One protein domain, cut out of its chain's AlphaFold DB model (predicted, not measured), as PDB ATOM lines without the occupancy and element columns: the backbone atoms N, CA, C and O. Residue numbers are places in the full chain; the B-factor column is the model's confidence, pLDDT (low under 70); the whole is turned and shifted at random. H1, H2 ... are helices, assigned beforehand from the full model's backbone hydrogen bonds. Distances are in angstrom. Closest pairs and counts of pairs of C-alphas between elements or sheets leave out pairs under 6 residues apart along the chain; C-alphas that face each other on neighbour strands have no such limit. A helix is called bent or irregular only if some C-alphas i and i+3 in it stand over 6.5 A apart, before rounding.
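Overview. This is residues 262 to 311 of the 443 residues of the protein "Thiol-disulfide isomerase or thioredoxin" of Polaribacter sp. KT25b (UniProt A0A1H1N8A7). Picture a small helical hairpin, H1 and H2 side by side and running opposite ways, with a third helix, H3, set slantwise to both and loosely placed over one side of the pair. The turn of the hairpin, residues 276 to 281, sticks out, and a loop of residues 293 to 298 carries the backbone from the far end of H2 round to H3. The printed part has 50 residues with three named helices, in the order H1, H2, H3, and no named strand; the class is all helix. The whole is compact, with a radius of gyration of the C-alphas of 10.1 A, and rounded, with spans of 25 by 21 by 19 A.

Arrangement. Start with H1, residues 263 to 276, and go on to H2, residues 280 to 292: the two touch and form a helical hairpin. Look at Thr 274 and Asn 282, whose C-alphas are the closest of this pair at 5.2 A. Their lines stand at a shallow tilt of 15 degrees, and they run opposite ways. Next comes H3, residues 299 to 310, which only just touches H1, with 3 pairs of C-alphas within 8 A. H1 touches H3 with residues 271 to 275 alone, and H3 touches H1 with residues 303 to 307 alone; the closest C-alphas of the two helices are those of Leu 271 and Tyr 306, 7.1 A apart. H1 and H3 run the same way at a steep tilt of 63 degrees. H2 and H3 are close but not clearly touching: their closest C-alphas, those of Lys 287 and Phe 299, are 7.2 A apart. These two run opposite ways at a steep tilt of 60 degrees. In the backbones of H1 and H3 every O i to N i+4 pair is within hydrogen-bond range; in H2 it is 8 of 9.

Along the chain. Find C-alpha 263 at (-48.573, -0.855, -17.032); from there H1 runs 20.0 A to C-alpha 276. Then find C-alpha 280 at (-37.941, -11.018, -0.768), where H2 begins; it runs 18.7 A to C-alpha 292. H3 begins at C-alpha 299 and runs 17.0 A to C-alpha 310 at (-50.784, -21.050, -12.058). No helix is bent or irregular.

Size, cuts and confidence. The C-alphas of Gln 292 and Met 311 are the two farthest apart, at 27.2 A. From C-alpha 262 to C-alpha 311, the first and last printed, it is 26.0 A. The link from H1 to H2, 3 residues, is tight, and the link from H2 to H3, 6 residues, is short. The printed part has no cut. Its mean pLDDT is 91.8, and no printed residue is under 70.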
ATOM      1  N   LYS A 262     -48.266   0.977 -20.808       95.19
ATOM      2  CA  LYS A 262     -48.480  -0.484 -20.841       95.19
ATOM      3  C   LYS A 262     -48.251  -1.122 -19.469       95.19
ATOM      4  O   LYS A 262     -47.560  -2.132 -19.327       95.19
ATOM      5  N   GLN A 263     -48.805  -0.496 -18.434       93.31
ATOM      6  CA  GLN A 263     -48.573  -0.855 -17.032       93.31
ATOM      7  C   GLN A 263     -49.107  -2.248 -16.675       93.31
ATOM      8  O   GLN A 263     -48.496  -2.931 -15.857       93.31
ATOM      9  N   GLU A 264     -50.194  -2.690 -17.311       92.06
ATOM     10  CA  GLU A 264     -50.766  -4.028 -17.106       92.06
ATOM     11  C   GLU A 264     -49.803  -5.130 -17.568       92.06
ATOM     12  O   GLU A 264     -49.508  -6.048 -16.811       92.06
ATOM     13  N   ILE A 265     -49.201  -4.976 -18.752       94.56
ATOM     14  CA  ILE A 265     -48.204  -5.926 -19.276       94.56
ATOM     15  C   ILE A 265     -46.970  -5.966 -18.361       94.56
ATOM     16  O   ILE A 265     -46.432  -7.033 -18.067       94.56
ATOM     17  N   ALA A 266     -46.522  -4.802 -17.883       95.38
ATOM     18  CA  ALA A 266     -45.411  -4.706 -16.940       95.38
ATOM     19  C   ALA A 266     -45.724  -5.394 -15.597       95.38
ATOM     20  O   ALA A 266     -44.857  -6.071 -15.037       95.38
ATOM     21  N   LEU A 267     -46.958  -5.256 -15.098       94.50
ATOM     22  CA  LEU A 267     -47.423  -5.937 -13.892       94.50
ATOM     23  C   LEU A 267     -47.430  -7.457 -14.085       94.50
ATOM     24  O   LEU A 267     -46.909  -8.167 -13.227       94.50
ATOM     25  N   ASP A 268     -47.957  -7.949 -15.206       94.38
ATOM     26  CA  ASP A 268     -48.002  -9.382 -15.519       94.38
ATOM     27  C   ASP A 268     -46.602 -10.005 -15.576       94.38
ATOM     28  O   ASP A 268     -46.378 -11.085 -15.024       94.38
ATOM     29  N   MET A 269     -45.636  -9.297 -16.166       94.50
ATOM     30  CA  MET A 269     -44.235  -9.725 -16.179       94.50
ATOM     31  C   MET A 269     -43.639  -9.827 -14.767       94.50
ATOM     32  O   MET A 269     -42.938 -10.793 -14.463       94.50
ATOM     33  N   LEU A 270     -43.909  -8.851 -13.894       94.81
ATOM     34  CA  LEU A 270     -43.425  -8.867 -12.509       94.81
ATOM     35  C   LEU A 270     -44.110  -9.951 -11.669       94.81
ATOM     36  O   LEU A 270     -43.468 -10.555 -10.805       94.81
ATOM     37  N   LEU A 271     -45.397 -10.211 -11.915       95.56
ATOM     38  CA  LEU A 271     -46.132 -11.313 -11.294       95.56
ATOM     39  C   LEU A 271     -45.518 -12.658 -11.691       95.56
ATOM     40  O   LEU A 271     -45.279 -13.499 -10.825       95.56
ATOM     41  N   GLU A 272     -45.203 -12.839 -12.975       93.50
ATOM     42  CA  GLU A 272     -44.536 -14.040 -13.476       93.50
ATOM     43  C   GLU A 272     -43.140 -14.222 -12.879       93.50
ATOM     44  O   GLU A 272     -42.822 -15.299 -12.379       93.50
ATOM     45  N   GLU A 273     -42.317 -13.173 -12.869       90.56
ATOM     46  CA  GLU A 273     -40.971 -13.224 -12.293       90.56
ATOM     47  C   GLU A 273     -41.003 -13.568 -10.797       90.56
ATOM     48  O   GLU A 273     -40.267 -14.448 -10.345       90.56
ATOM     49  N   THR A 274     -41.915 -12.944 -10.048       93.25
ATOM     50  CA  THR A 274     -42.100 -13.216  -8.616       93.25
ATOM     51  C   THR A 274     -42.640 -14.625  -8.373       93.25
ATOM     52  O   THR A 274     -42.255 -15.265  -7.402       93.25
ATOM     53  N   TYR A 275     -43.493 -15.150  -9.255       93.19
ATOM     54  CA  TYR A 275     -43.968 -16.533  -9.172       93.19
ATOM     55  C   TYR A 275     -42.876 -17.554  -9.490       93.19
ATOM     56  O   TYR A 275     -42.807 -18.594  -8.849       93.19
ATOM     57  N   ILE A 276     -42.005 -17.292 -10.461       88.12
ATOM     58  CA  ILE A 276     -40.905 -18.215 -10.770       88.12
ATOM     59  C   ILE A 276     -39.857 -18.183  -9.646       88.12
ATOM     60  O   ILE A 276     -39.283 -19.218  -9.303       88.12
ATOM     61  N   GLN A 277     -39.609 -17.007  -9.059       87.75
ATOM     62  CA  GLN A 277     -38.644 -16.796  -7.979       87.75
ATOM     63  C   GLN A 277     -39.232 -15.887  -6.895       87.75
ATOM     64  O   GLN A 277     -39.048 -14.669  -6.921       87.75
ATOM     65  N   ALA A 278     -39.895 -16.477  -5.901       90.06
ATOM     66  CA  ALA A 278     -40.502 -15.731  -4.797       90.06
ATOM     67  C   ALA A 278     -39.482 -15.352  -3.715       90.06
ATOM     68  O   ALA A 278     -39.585 -15.774  -2.563       90.06
ATOM     69  N   THR A 279     -38.473 -14.571  -4.096       90.69
ATOM     70  CA  THR A 279     -37.517 -13.960  -3.168       90.69
ATOM     71  C   THR A 279     -38.105 -12.696  -2.547       90.69
ATOM     72  O   THR A 279     -38.991 -12.051  -3.121       90.69
ATOM     73  N   ASN A 280     -37.564 -12.288  -1.398       92.50
ATOM     74  CA  ASN A 280     -37.941 -11.018  -0.768       92.50
ATOM     75  C   ASN A 280     -37.737  -9.812  -1.707       92.50
ATOM     76  O   ASN A 280     -38.535  -8.873  -1.696       92.50
ATOM     77  N   GLU A 281     -36.689  -9.837  -2.537       91.50
ATOM     78  CA  GLU A 281     -36.397  -8.775  -3.506       91.50
ATOM     79  C   GLU A 281     -37.461  -8.696  -4.606       91.50
ATOM     80  O   GLU A 281     -37.999  -7.616  -4.854       91.50
ATOM     81  N   ASN A 282     -37.822  -9.826  -5.222       91.75
ATOM     82  CA  ASN A 282     -38.829  -9.848  -6.283       91.75
ATOM     83  C   ASN A 282     -40.197  -9.414  -5.757       91.75
ATOM     84  O   ASN A 282     -40.846  -8.558  -6.359       91.75
ATOM     85  N   LEU A 283     -40.590  -9.899  -4.575       94.50
ATOM     86  CA  LEU A 283     -41.840  -9.480  -3.951       94.50
ATOM     87  C   LEU A 283     -41.839  -7.981  -3.610       94.50
ATOM     88  O   LEU A 283     -42.851  -7.304  -3.808       94.50
ATOM     89  N   LYS A 284     -40.715  -7.438  -3.122       94.56
ATOM     90  CA  LYS A 284     -40.559  -5.998  -2.868       94.56
ATOM     91  C   LYS A 284     -40.679  -5.188  -4.159       94.56
ATOM     92  O   LYS A 284     -41.385  -4.182  -4.164       94.56
ATOM     93  N   ASN A 285     -40.036  -5.628  -5.242       92.31
ATOM     94  CA  ASN A 285     -40.091  -4.968  -6.548       92.31
ATOM     95  C   ASN A 285     -41.515  -4.970  -7.115       92.31
ATOM     96  O   ASN A 285     -42.016  -3.920  -7.510       92.31
ATOM     97  N   LEU A 286     -42.196  -6.119  -7.074       95.12
ATOM     98  CA  LEU A 286     -43.588  -6.250  -7.493       95.12
ATOM     99  C   LEU A 286     -44.517  -5.354  -6.653       95.12
ATOM    100  O   LEU A 286     -45.315  -4.614  -7.222       95.12
ATOM    101  N   LYS A 287     -44.399  -5.364  -5.315       94.44
ATOM    102  CA  LYS A 287     -45.183  -4.480  -4.428       94.44
ATOM    103  C   LYS A 287     -44.910  -2.999  -4.709       94.44
ATOM    104  O   LYS A 287     -45.846  -2.203  -4.752       94.44
ATOM    105  N   GLY A 288     -43.644  -2.632  -4.903       93.31
ATOM    106  CA  GLY A 288     -43.223  -1.267  -5.211       93.31
ATOM    107  C   GLY A 288     -43.801  -0.771  -6.533       93.31
ATOM    108  O   GLY A 288     -44.418   0.289  -6.561       93.31
ATOM    109  N   PHE A 289     -43.676  -1.571  -7.597       93.25
ATOM    110  CA  PHE A 289     -44.270  -1.274  -8.902       93.25
ATOM    111  C   PHE A 289     -45.788  -1.175  -8.815       93.25
ATOM    112  O   PHE A 289     -46.387  -0.212  -9.287       93.25
ATOM    113  N   TYR A 290     -46.409  -2.147  -8.146       92.50
ATOM    114  CA  TYR A 290     -47.836  -2.140  -7.912       92.50
ATOM    115  C   TYR A 290     -48.249  -0.816  -7.265       92.50
ATOM    116  O   TYR A 290     -49.142  -0.159  -7.765       92.50
ATOM    117  N   ASN A 291     -47.592  -0.339  -6.208       90.88
ATOM    118  CA  ASN A 291     -47.911   0.942  -5.547       90.88
ATOM    119  C   ASN A 291     -47.859   2.197  -6.433       90.88
ATOM    120  O   ASN A 291     -48.436   3.204  -6.036       90.88
ATOM    121  N   GLN A 292     -47.253   2.132  -7.617       88.56
ATOM    122  CA  GLN A 292     -47.148   3.257  -8.549       88.56
ATOM    123  C   GLN A 292     -48.265   3.302  -9.603       88.56
ATOM    124  O   GLN A 292     -48.387   4.305 -10.301       88.56
ATOM    125  N   ILE A 293     -49.071   2.245  -9.741       87.25
ATOM    126  CA  ILE A 293     -50.136   2.166 -10.755       87.25
ATOM    127  C   ILE A 293     -51.527   2.390 -10.137       87.25
ATOM    128  O   ILE A 293     -51.753   2.062  -8.967       87.25
ATOM    129  N   VAL A 294     -52.466   2.945 -10.917       70.12
ATOM    130  CA  VAL A 294     -53.879   3.142 -10.525       70.12
ATOM    131  C   VAL A 294     -54.580   1.782 -10.440       70.12
ATOM    132  O   VAL A 294     -54.347   0.915 -11.280       70.12
ATOM    133  N   LYS A 295     -55.405   1.552  -9.407       72.50
ATOM    134  CA  LYS A 295     -55.914   0.208  -9.076       72.50
ATOM    135  C   LYS A 295     -57.385   0.181  -8.711       72.50
ATOM    136  O   LYS A 295     -57.859   1.032  -7.970       72.50
ATOM    137  N   ASN A 296     -58.005  -0.948  -9.054       80.75
ATOM    138  CA  ASN A 296     -59.366  -1.309  -8.642       80.75
ATOM    139  C   ASN A 296     -59.415  -2.456  -7.610       80.75
ATOM    140  O   ASN A 296     -60.484  -2.816  -7.128       80.75
ATOM    141  N   LYS A 297     -58.278  -3.094  -7.301       87.19
ATOM    142  CA  LYS A 297     -58.166  -4.248  -6.382       87.19
ATOM    143  C   LYS A 297     -56.991  -4.041  -5.432       87.19
ATOM    144  O   LYS A 297     -56.222  -3.116  -5.652       87.19
ATOM    145  N   THR A 298     -56.839  -4.883  -4.407       92.50
ATOM    146  CA  THR A 298     -55.683  -4.852  -3.484       92.50
ATOM    147  C   THR A 298     -54.508  -5.696  -3.994       92.50
ATOM    148  O   THR A 298     -54.705  -6.606  -4.805       92.50
ATOM    149  N   PHE A 299     -53.292  -5.446  -3.477       93.44
ATOM    150  CA  PHE A 299     -52.094  -6.224  -3.835       93.44
ATOM    151  C   PHE A 299     -52.307  -7.715  -3.573       93.44
ATOM    152  O   PHE A 299     -52.065  -8.550  -4.440       93.44
ATOM    153  N   LYS A 300     -52.819  -8.024  -2.374       92.50
ATOM    154  CA  LYS A 300     -53.119  -9.386  -1.940       92.50
ATOM    155  C   LYS A 300     -54.059 -10.072  -2.930       92.50
ATOM    156  O   LYS A 300     -53.776 -11.185  -3.345       92.50
ATOM    157  N   THR A 301     -55.130  -9.397  -3.352       92.69
ATOM    158  CA  THR A 301     -56.095  -9.950  -4.314       92.69
ATOM    159  C   THR A 301     -55.443 -10.286  -5.655       92.69
ATOM    160  O   THR A 301     -55.677 -11.366  -6.186       92.69
ATOM    161  N   ILE A 302     -54.624  -9.386  -6.210       93.94
ATOM    162  CA  ILE A 302     -53.970  -9.630  -7.505       93.94
ATOM    163  C   ILE A 302     -52.967 -10.771  -7.395       93.94
ATOM    164  O   ILE A 302     -52.975 -11.669  -8.235       93.94
ATOM    165  N   TRP A 303     -52.154 -10.774  -6.338       94.94
ATOM    166  CA  TRP A 303     -51.187 -11.838  -6.116       94.94
ATOM    167  C   TRP A 303     -51.869 -13.198  -5.943       94.94
ATOM    168  O   TRP A 303     -51.536 -14.137  -6.659       94.94
ATOM    169  N   SER A 304     -52.892 -13.297  -5.089       92.69
ATOM    170  CA  SER A 304     -53.654 -14.538  -4.896       92.69
ATOM    171  C   SER A 304     -54.323 -15.025  -6.185       92.69
ATOM    172  O   SER A 304     -54.237 -16.209  -6.499       92.69
ATOM    173  N   ASN A 305     -54.922 -14.129  -6.978       93.75
ATOM    174  CA  ASN A 305     -55.509 -14.497  -8.270       93.75
ATOM    175  C   ASN A 305     -54.456 -15.026  -9.245       93.75
ATOM    176  O   ASN A 305     -54.692 -16.034  -9.913       93.75
ATOM    177  N   TYR A 306     -53.290 -14.376  -9.305       95.50
ATOM    178  CA  TYR A 306     -52.197 -14.829 -10.156       95.50
ATOM    179  C   TYR A 306     -51.720 -16.223  -9.732       95.50
ATOM    180  O   TYR A 306     -51.679 -17.133 -10.560       95.50
ATOM    181  N   LEU A 307     -51.454 -16.429  -8.437       94.69
ATOM    182  CA  LEU A 307     -51.078 -17.732  -7.881       94.69
ATOM    183  C   LEU A 307     -52.092 -18.816  -8.257       94.69
ATOM    184  O   LEU A 307     -51.729 -19.827  -8.855       94.69
ATOM    185  N   ASN A 308     -53.376 -18.570  -8.003       93.06
ATOM    186  CA  ASN A 308     -54.443 -19.512  -8.325       93.06
ATOM    187  C   ASN A 308     -54.570 -19.797  -9.830       93.06
ATOM    188  O   ASN A 308     -55.010 -20.879 -10.214       93.06
ATOM    189  N   SER A 309     -54.182 -18.870 -10.706       95.06
ATOM    190  CA  SER A 309     -54.163 -19.136 -12.151       95.06
ATOM    191  C   SER A 309     -53.023 -20.072 -12.582       95.06
ATOM    192  O   SER A 309     -53.115 -20.687 -13.642       95.06
ATOM    193  N   LYS A 310     -51.961 -20.206 -11.772       95.25
ATOM    194  CA  LYS A 310     -50.784 -21.050 -12.058       95.25
ATOM    195  C   LYS A 310     -50.751 -22.369 -11.281       95.25
ATOM    196  O   LYS A 310     -50.090 -23.312 -11.713       95.25
ATOM    197  N   MET A 311     -51.427 -22.432 -10.136       94.75
ATOM    198  CA  MET A 311     -51.488 -23.611  -9.268       94.75
ATOM    199  C   MET A 311     -52.426 -24.695  -9.826       94.75
ATOM    200  O   MET A 311     -53.384 -24.408 -10.543       94.75
TER     201      MET A 311